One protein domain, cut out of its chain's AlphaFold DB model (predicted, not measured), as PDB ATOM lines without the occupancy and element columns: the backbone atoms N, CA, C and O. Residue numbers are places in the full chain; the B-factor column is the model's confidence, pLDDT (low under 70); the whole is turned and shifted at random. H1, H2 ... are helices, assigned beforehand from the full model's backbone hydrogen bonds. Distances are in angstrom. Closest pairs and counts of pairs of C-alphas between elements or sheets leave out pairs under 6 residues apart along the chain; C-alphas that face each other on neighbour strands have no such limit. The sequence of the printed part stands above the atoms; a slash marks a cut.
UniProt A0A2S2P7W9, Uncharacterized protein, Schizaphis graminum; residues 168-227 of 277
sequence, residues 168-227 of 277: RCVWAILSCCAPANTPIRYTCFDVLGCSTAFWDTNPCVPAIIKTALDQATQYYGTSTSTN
ATOM      1  N   ARG A 168      88.569 113.975 125.585       90.19
ATOM      2  CA  ARG A 168      88.319 113.537 124.197       90.19
ATOM      3  C   ARG A 168      88.656 114.618 123.170       90.19
ATOM      4  O   ARG A 168      89.095 114.295 122.074       90.19
ATOM      5  N   CYS A 169      88.496 115.888 123.538       90.88
ATOM      6  CA  CYS A 169      88.862 117.014 122.688       90.88
ATOM      7  C   CYS A 169      90.368 117.111 122.437       90.88
ATOM      8  O   CYS A 169      90.775 117.355 121.305       90.88
ATOM      9  N   VAL A 170      91.195 116.849 123.449       92.62
ATOM     10  CA  VAL A 170      92.660 116.813 123.304       92.62
ATOM     11  C   VAL A 170      93.070 115.721 122.316       92.62
ATOM     12  O   VAL A 170      93.837 115.969 121.387       92.62
ATOM     13  N   TRP A 171      92.477 114.532 122.445       92.44
ATOM     14  CA  TRP A 171      92.682 113.441 121.489       92.44
ATOM     15  C   TRP A 171      92.205 113.781 120.076       92.44
ATOM     16  O   TRP A 171      92.856 113.398 119.099       92.44
ATOM     17  N   ALA A 172      91.104 114.523 119.956       93.62
ATOM     18  CA  ALA A 172      90.604 114.986 118.672       93.62
ATOM     19  C   ALA A 172      91.567 115.964 117.994       93.62
ATOM     20  O   ALA A 172      91.862 115.779 116.816       93.62
ATOM     21  N   ILE A 173      92.130 116.929 118.729       92.44
ATOM     22  CA  ILE A 173      93.141 117.859 118.199       92.44
ATOM     23  C   ILE A 173      94.329 117.087 117.623       92.44
ATOM     24  O   ILE A 173      94.681 117.280 116.461       92.44
ATOM     25  N   LEU A 174      94.898 116.161 118.398       92.25
ATOM     26  CA  LEU A 174      96.065 115.379 117.971       92.25
ATOM     27  C   LEU A 174      95.778 114.467 116.771       92.25
ATOM     28  O   LEU A 174      96.684 114.164 115.999       92.25
ATOM     29  N   SER A 175      94.528 114.027 116.610       92.75
ATOM     30  CA  SER A 175      94.125 113.141 115.513       92.75
ATOM     31  C   SER A 175      93.735 113.901 114.243       92.75
ATOM     32  O   SER A 175      93.938 113.404 113.138       92.75
ATOM     33  N   CYS A 176      93.143 115.087 114.385       93.19
ATOM     34  CA  CYS A 176      92.575 115.843 113.271       93.19
ATOM     35  C   CYS A 176      93.532 116.901 112.714       93.19
ATOM     36  O   CYS A 176      93.422 117.257 111.538       93.19
ATOM     37  N   CYS A 177      94.467 117.399 113.524       92.75
ATOM     38  CA  CYS A 177      95.459 118.372 113.093       92.75
ATOM     39  C   CYS A 177      96.719 117.656 112.600       92.75
ATOM     40  O   CYS A 177      97.564 117.224 113.382       92.75
ATOM     41  N   ALA A 178      96.849 117.525 111.279       83.50
ATOM     42  CA  ALA A 178      98.082 117.031 110.680       83.50
ATOM     43  C   ALA A 178      99.168 118.127 110.737       83.50
ATOM     44  O   ALA A 178      98.861 119.291 110.483       83.50
ATOM     45  N   PRO A 179     100.448 117.782 110.977       74.25
ATOM     46  CA  PRO A 179     101.532 118.754 111.171       74.25
ATOM     47  C   PRO A 179     101.809 119.662 109.960       74.25
ATOM     48  O   PRO A 179     102.496 120.667 110.099       74.25
ATOM     49  N   ALA A 180     101.272 119.328 108.783       75.31
ATOM     50  CA  ALA A 180     101.403 120.111 107.555       75.31
ATOM     51  C   ALA A 180     100.066 120.681 107.043       75.31
ATOM     52  O   ALA A 180     100.043 121.336 106.004       75.31
ATOM     53  N   ASN A 181      98.947 120.416 107.728       73.38
ATOM     54  CA  ASN A 181      97.617 120.783 107.249       73.38
ATOM     55  C   ASN A 181      96.954 121.741 108.244       73.38
ATOM     56  O   ASN A 181      96.360 121.325 109.235       73.38
ATOM     57  N   THR A 182      97.083 123.035 107.966       74.06
ATOM     58  CA  THR A 182      96.446 124.123 108.714       74.06
ATOM     59  C   THR A 182      94.917 124.237 108.560       74.06
ATOM     60  O   THR A 182      94.295 124.746 109.501       74.06
ATOM     61  N   PRO A 183      94.254 123.808 107.458       85.00
ATOM     62  CA  PRO A 183      92.798 123.887 107.371       85.00
ATOM     63  C   PRO A 183      92.104 122.896 108.312       85.00
ATOM     64  O   PRO A 183      92.273 121.676 108.231       85.00
ATOM     65  N   ILE A 184      91.255 123.454 109.174       85.88
ATOM     66  CA  ILE A 184      90.450 122.721 110.151       85.88
ATOM     67  C   ILE A 184      89.436 121.842 109.421       85.88
ATOM     68  O   ILE A 184      88.595 122.326 108.659       85.88
ATOM     69  N   ARG A 185      89.450 120.542 109.713       86.50
ATOM     70  CA  ARG A 185      88.400 119.614 109.283       86.50
ATOM     71  C   ARG A 185      87.386 119.429 110.404       86.50
ATOM     72  O   ARG A 185      87.490 118.479 111.173       86.50
ATOM     73  N   TYR A 186      86.392 120.317 110.486       88.00
ATOM     74  CA  TYR A 186      85.357 120.284 111.534       88.00
ATOM     75  C   TYR A 186      84.639 118.931 111.648       88.00
ATOM     76  O   TYR A 186      84.319 118.486 112.746       88.00
ATOM     77  N   THR A 187      84.477 118.223 110.527       91.44
ATOM     78  CA  THR A 187      83.900 116.872 110.491       91.44
ATOM     79  C   THR A 187      84.701 115.851 111.299       91.44
ATOM     80  O   THR A 187      84.115 114.948 111.885       91.44
ATOM     81  N   CYS A 188      86.026 115.985 111.370       92.44
ATOM     82  CA  CYS A 188      86.872 115.090 112.159       92.44
ATOM     83  C   CYS A 188      86.639 115.284 113.666       92.44
ATOM     84  O   CYS A 188      86.518 114.309 114.406       92.44
ATOM     85  N   PHE A 189      86.497 116.538 114.106       92.19
ATOM     86  CA  PHE A 189      86.229 116.871 115.507       92.19
ATOM     87  C   PHE A 189      84.847 116.392 115.964       92.19
ATOM     88  O   PHE A 189      84.732 115.814 117.047       92.19
ATOM     89  N   ASP A 190      83.828 116.548 115.117       91.12
ATOM     90  CA  ASP A 190      82.457 116.118 115.417       91.12
ATOM     91  C   ASP A 190      82.355 114.588 115.569       91.12
ATOM     92  O   ASP A 190      81.777 114.079 116.531       91.12
ATOM     93  N   VAL A 191      83.038 113.830 114.700       92.25
ATOM     94  CA  VAL A 191      83.105 112.356 114.791       92.25
ATOM     95  C   VAL A 191      83.784 111.885 116.081       92.25
ATOM     96  O   VAL A 191      83.414 110.846 116.632       92.25
ATOM     97  N   LEU A 192      84.752 112.648 116.591       91.88
ATOM     98  CA  LEU A 192      85.433 112.358 117.858       91.88
ATOM     99  C   LEU A 192      84.677 112.904 119.083       91.88
ATOM    100  O   LEU A 192      85.112 112.706 120.221       91.88
ATOM    101  N   GLY A 193      83.513 113.526 118.870       88.31
ATOM    102  CA  GLY A 193      82.646 114.050 119.922       88.31
ATOM    103  C   GLY A 193      83.185 115.320 120.575       88.31
ATOM    104  O   GLY A 193      82.828 115.612 121.716       88.31
ATOM    105  N   CYS A 194      84.055 116.057 119.883       89.50
ATOM    106  CA  CYS A 194      84.535 117.353 120.325       89.50
ATOM    107  C   CYS A 194      83.754 118.446 119.590       89.50
ATOM    108  O   CYS A 194      84.028 118.757 118.431       89.50
ATOM    109  N   SER A 195      82.730 118.990 120.251       83.75
ATOM    110  CA  SER A 195      81.857 119.987 119.632       83.75
ATOM    111  C   SER A 195      82.597 121.310 119.424       83.75
ATOM    112  O   SER A 195      83.330 121.786 120.293       83.75
ATOM    113  N   THR A 196      82.392 121.913 118.257       72.00
ATOM    114  CA  THR A 196      83.129 123.087 117.776       72.00
ATOM    115  C   THR A 196      82.658 124.404 118.401       72.00
ATOM    116  O   THR A 196      83.180 125.458 118.064       72.00
ATOM    117  N   ALA A 197      81.683 124.363 119.311       63.84
ATOM    118  CA  ALA A 197      81.007 125.546 119.844       63.84
ATOM    119  C   ALA A 197      81.876 126.453 120.741       63.84
ATOM    120  O   ALA A 197      81.421 127.528 121.109       63.84
ATOM    121  N   PHE A 198      83.100 126.041 121.088       64.75
ATOM    122  CA  PHE A 198      83.968 126.756 122.037       64.75
ATOM    123  C   PHE A 198      85.351 127.118 121.477       64.75
ATOM    124  O   PHE A 198      86.259 127.436 122.240       64.75
ATOM    125  N   TRP A 199      85.538 127.044 120.159       75.00
ATOM    126  CA  TRP A 199      86.825 127.341 119.530       75.00
ATOM    127  C   TRP A 199      86.738 128.689 118.822       75.00
ATOM    128  O   TRP A 199      86.461 128.748 117.627       75.00
ATOM    129  N   ASP A 200      86.983 129.771 119.561       82.06
ATOM    130  CA  ASP A 200      87.133 131.112 118.970       82.06
ATOM    131  C   ASP A 200      88.394 131.205 118.084       82.06
ATOM    132  O   ASP A 200      88.499 132.055 117.202       82.06
ATOM    133  N   THR A 201      89.337 130.277 118.281       86.75
ATOM    134  CA  THR A 201      90.627 130.202 117.588       86.75
ATOM    135  C   THR A 201      90.802 128.839 116.916       86.75
ATOM    136  O   THR A 201      90.304 127.822 117.398       86.75
ATOM    137  N   ASN A 202      91.550 128.798 115.809       89.50
ATOM    138  CA  ASN A 202      91.848 127.565 115.080       89.50
ATOM    139  C   ASN A 202      92.546 126.520 115.996       89.50
ATOM    140  O   ASN A 202      93.665 126.772 116.442       89.50
ATOM    141  N   PRO A 203      91.950 125.330 116.243       90.06
ATOM    142  CA  PRO A 203      92.518 124.291 117.115       90.06
ATOM    143  C   PRO A 203      93.814 123.667 116.583       90.06
ATOM    144  O   PRO A 203      94.546 123.033 117.338       90.06
ATOM    145  N   CYS A 204      94.108 123.841 115.294       92.06
ATOM    146  CA  CYS A 204      95.327 123.361 114.650       92.06
ATOM    147  C   CYS A 204      96.462 124.396 114.652       92.06
ATOM    148  O   CYS A 204      97.459 124.221 113.953       92.06
ATOM    149  N   VAL A 205      96.344 125.471 115.438       91.44
ATOM    150  CA  VAL A 205      97.467 126.380 115.691       91.44
ATOM    151  C   VAL A 205      98.555 125.628 116.476       91.44
ATOM    152  O   VAL A 205      98.232 124.929 117.441       91.44
ATOM    153  N   PRO A 206      99.849 125.776 116.119       90.25
ATOM    154  CA  PRO A 206     100.948 125.051 116.760       90.25
ATOM    155  C   PRO A 206     100.972 125.137 118.294       90.25
ATOM    156  O   PRO A 206     101.305 124.152 118.948       90.25
ATOM    157  N   ALA A 207     100.572 126.272 118.874       89.94
ATOM    158  CA  ALA A 207     100.476 126.451 120.324       89.94
ATOM    159  C   ALA A 207      99.454 125.497 120.982       89.94
ATOM    160  O   ALA A 207      99.744 124.878 122.007       89.94
ATOM    161  N   ILE A 208      98.279 125.310 120.367       90.44
ATOM    162  CA  ILE A 208      97.222 124.414 120.871       90.44
ATOM    163  C   ILE A 208      97.610 122.946 120.650       90.44
ATOM    164  O   ILE A 208      97.410 122.102 121.520       90.44
ATOM    165  N   ILE A 209      98.239 122.629 119.517       91.75
ATOM    166  CA  ILE A 209      98.744 121.271 119.271       91.75
ATOM    167  C   ILE A 209      99.832 120.912 120.292       91.75
ATOM    168  O   ILE A 209      99.829 119.802 120.823       91.75
ATOM    169  N   LYS A 210     100.749 121.841 120.600       91.94
ATOM    170  CA  LYS A 210     101.829 121.623 121.574       91.94
ATOM    171  C   LYS A 210     101.283 121.343 122.973       91.94
ATOM    172  O   LYS A 210     101.748 120.411 123.621       91.94
ATOM    173  N   THR A 211     100.296 122.109 123.420       90.69
ATOM    174  CA  THR A 211      99.655 121.907 124.730       90.69
ATOM    175  C   THR A 211      98.856 120.605 124.782       90.69
ATOM    176  O   THR A 211      98.979 119.855 125.747       90.69
ATOM    177  N   ALA A 212      98.112 120.265 123.726       91.62
ATOM    178  CA  ALA A 212      97.435 118.973 123.615       91.62
ATOM    179  C   ALA A 212      98.427 117.796 123.666       91.62
ATOM    180  O   ALA A 212      98.174 116.785 124.327       91.62
ATOM    181  N   LEU A 213      99.578 117.939 122.999       92.00
ATOM    182  CA  LEU A 213     100.643 116.943 123.014       92.00
ATOM    183  C   LEU A 213     101.251 116.809 124.411       92.00
ATOM    184  O   LEU A 213     101.449 115.684 124.856       92.00
ATOM    185  N   ASP A 214     101.498 117.922 125.102       91.25
ATOM    186  CA  ASP A 214     102.038 117.929 126.464       91.25
ATOM    187  C   ASP A 214     101.093 117.243 127.465       91.25
ATOM    188  O   ASP A 214     101.513 116.438 128.292       91.25
ATOM    189  N   GLN A 215      99.783 117.453 127.329       89.62
ATOM    190  CA  GLN A 215      98.798 116.737 128.144       89.62
ATOM    191  C   GLN A 215      98.794 115.231 127.870       89.62
ATOM    192  O   GLN A 215      98.735 114.421 128.801       89.62
ATOM    193  N   ALA A 216      98.883 114.832 126.600       90.38
ATOM    194  CA  ALA A 216      98.970 113.423 126.241       90.38
ATOM    195  C   ALA A 216     100.272 112.789 126.764       90.38
ATOM    196  O   ALA A 216     100.232 111.716 127.370       90.38
ATOM    197  N   THR A 217     101.425 113.445 126.594       90.38
ATOM    198  CA  THR A 217     102.716 112.938 127.092       90.38
ATOM    199  C   THR A 217     102.746 112.880 128.613       90.38
ATOM    200  O   THR A 217     103.249 111.898 129.160       90.38
ATOM    201  N   GLN A 218     102.163 113.858 129.305       88.62
ATOM    202  CA  GLN A 218     102.059 113.861 130.760       88.62
ATOM    203  C   GLN A 218     101.215 112.684 131.264       88.62
ATOM    204  O   GLN A 218     101.611 112.028 132.233       88.62
ATOM    205  N   TYR A 219     100.110 112.360 130.586       88.19
ATOM    206  CA  TYR A 219      99.287 111.194 130.912       88.19
ATOM    207  C   TYR A 219     100.061 109.877 130.776       88.19
ATOM    208  O   TYR A 219     100.063 109.063 131.702       88.19
ATOM    209  N   TYR A 220     100.788 109.669 129.675       86.62
ATOM    210  CA  TYR A 220     101.583 108.445 129.499       86.62
ATOM    211  C   TYR A 220     102.824 108.401 130.403       86.62
ATOM    212  O   TYR A 220     103.172 107.341 130.931       86.62
ATOM    213  N   GLY A 221     103.463 109.545 130.647       82.06
ATOM    214  CA  GLY A 221     104.622 109.657 131.531       82.06
ATOM    215  C   GLY A 221     104.288 109.337 132.988       82.06
ATOM    216  O   GLY A 221     105.058 108.657 133.665       82.06
ATOM    217  N   THR A 222     103.110 109.749 133.466       64.56
ATOM    218  CA  THR A 222     102.647 109.448 134.834       64.56
ATOM    219  C   THR A 222     102.052 108.046 134.972       64.56
ATOM    220  O   THR A 222     102.308 107.374 135.975       64.56
ATOM    221  N   SER A 223     101.353 107.546 133.948       56.59
ATOM    222  CA  SER A 223     100.740 106.205 133.957       56.59
ATOM    223  C   SER A 223     101.749 105.065 134.151       56.59
ATOM    224  O   SER A 223     101.411 104.017 134.703       56.59
ATOM    225  N   THR A 224     103.006 105.274 133.751       55.62
ATOM    226  CA  THR A 224     104.061 104.252 133.856       55.62
ATOM    227  C   THR A 224     104.494 103.992 135.309       55.62
ATOM    228  O   THR A 224     105.004 102.915 135.613       55.62
ATOM    229  N   SER A 225     104.265 104.938 136.232       51.50
ATOM    230  CA  SER A 225     104.707 104.812 137.630       51.50
ATOM    231  C   SER A 225     103.621 104.270 138.569       51.50
ATOM    232  O   SER A 225     103.940 103.524 139.493       51.50
ATOM    233  N   THR A 226     102.343 104.572 138.325       54.16
ATOM    234  CA  THR A 226     101.258 104.249 139.273       54.16
ATOM    235  C   THR A 226     100.656 102.850 139.083       54.16
ATOM    236  O   THR A 226     100.103 102.294 140.025       54.16
ATOM    237  N   ASN A 227     100.806 102.215 137.915       47.03
ATOM    238  CA  ASN A 227     100.162 100.921 137.628       47.03
ATOM    239  C   ASN A 227     101.006  99.677 137.999       47.03
ATOM    240  O   ASN A 227     100.752  98.576 137.515       47.03
TER     241      ASN A 227
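Overview. This is residues 168 to 227 of the 277 residues of an uncharacterized protein of Schizaphis graminum (UniProt A0A2S2P7W9). A long helix, H3, has its first part in a small body and sticks out of it as an arm, residues 217 to 227, of which 217 to 226 belong to H3, while the short helix H1 sits between H3 and a second short helix, H2. The body is made of H1, H2, the first part of H3 and the links between them, and the arm makes the length of the whole. The printed part has 60 residues with three named helices in the order H1, H2, H3 and no named strand; its class is all helix. It is only just compact, close to loose, with a radius of gyration of the C-alphas of 12.5 A, and spans 37 by 22 by 18 A.

Arrangement. H1, residues 168 to 176, touches H2, residues 186 to 191; their closest C-alphas, those of Ala 172 and Phe 189, are 5.7 A apart. The two run opposite ways at a steep tilt of 53 degrees. H1 also touches H3, residues 206 to 226, which meets it with residues 209 to 216 alone; the closest C-alphas, those of Val 170 and Ala 212, are 5.3 A apart. These two run opposite ways at a steep tilt of 59 degrees. H2 and H3 are apart. Every O i to N i+4 pair is within hydrogen-bond range in H1 and H2, and 14 of 17 are in H3.

Along the chain. H1 begins at C-alpha 168, at (88.319, 113.537, 124.197), and measures 12.0 A from first to last C-alpha. H2 measures 8.9 A. H3 measures 30.7 A, from C-alpha 206 at (100.948, 125.051, 116.760) to C-alpha 226 at (101.258, 104.249, 139.273).

Size, cuts and confidence. The C-alphas of Pro 183 and Asn 227, the two farthest apart, are 38.7 A apart. The printed part has no cut. The link from H2 to H3, residues 192 to 205, is long. The mean pLDDT of the printed part is 83.9; residues 197 to 198 and 222 to 227 are under 70.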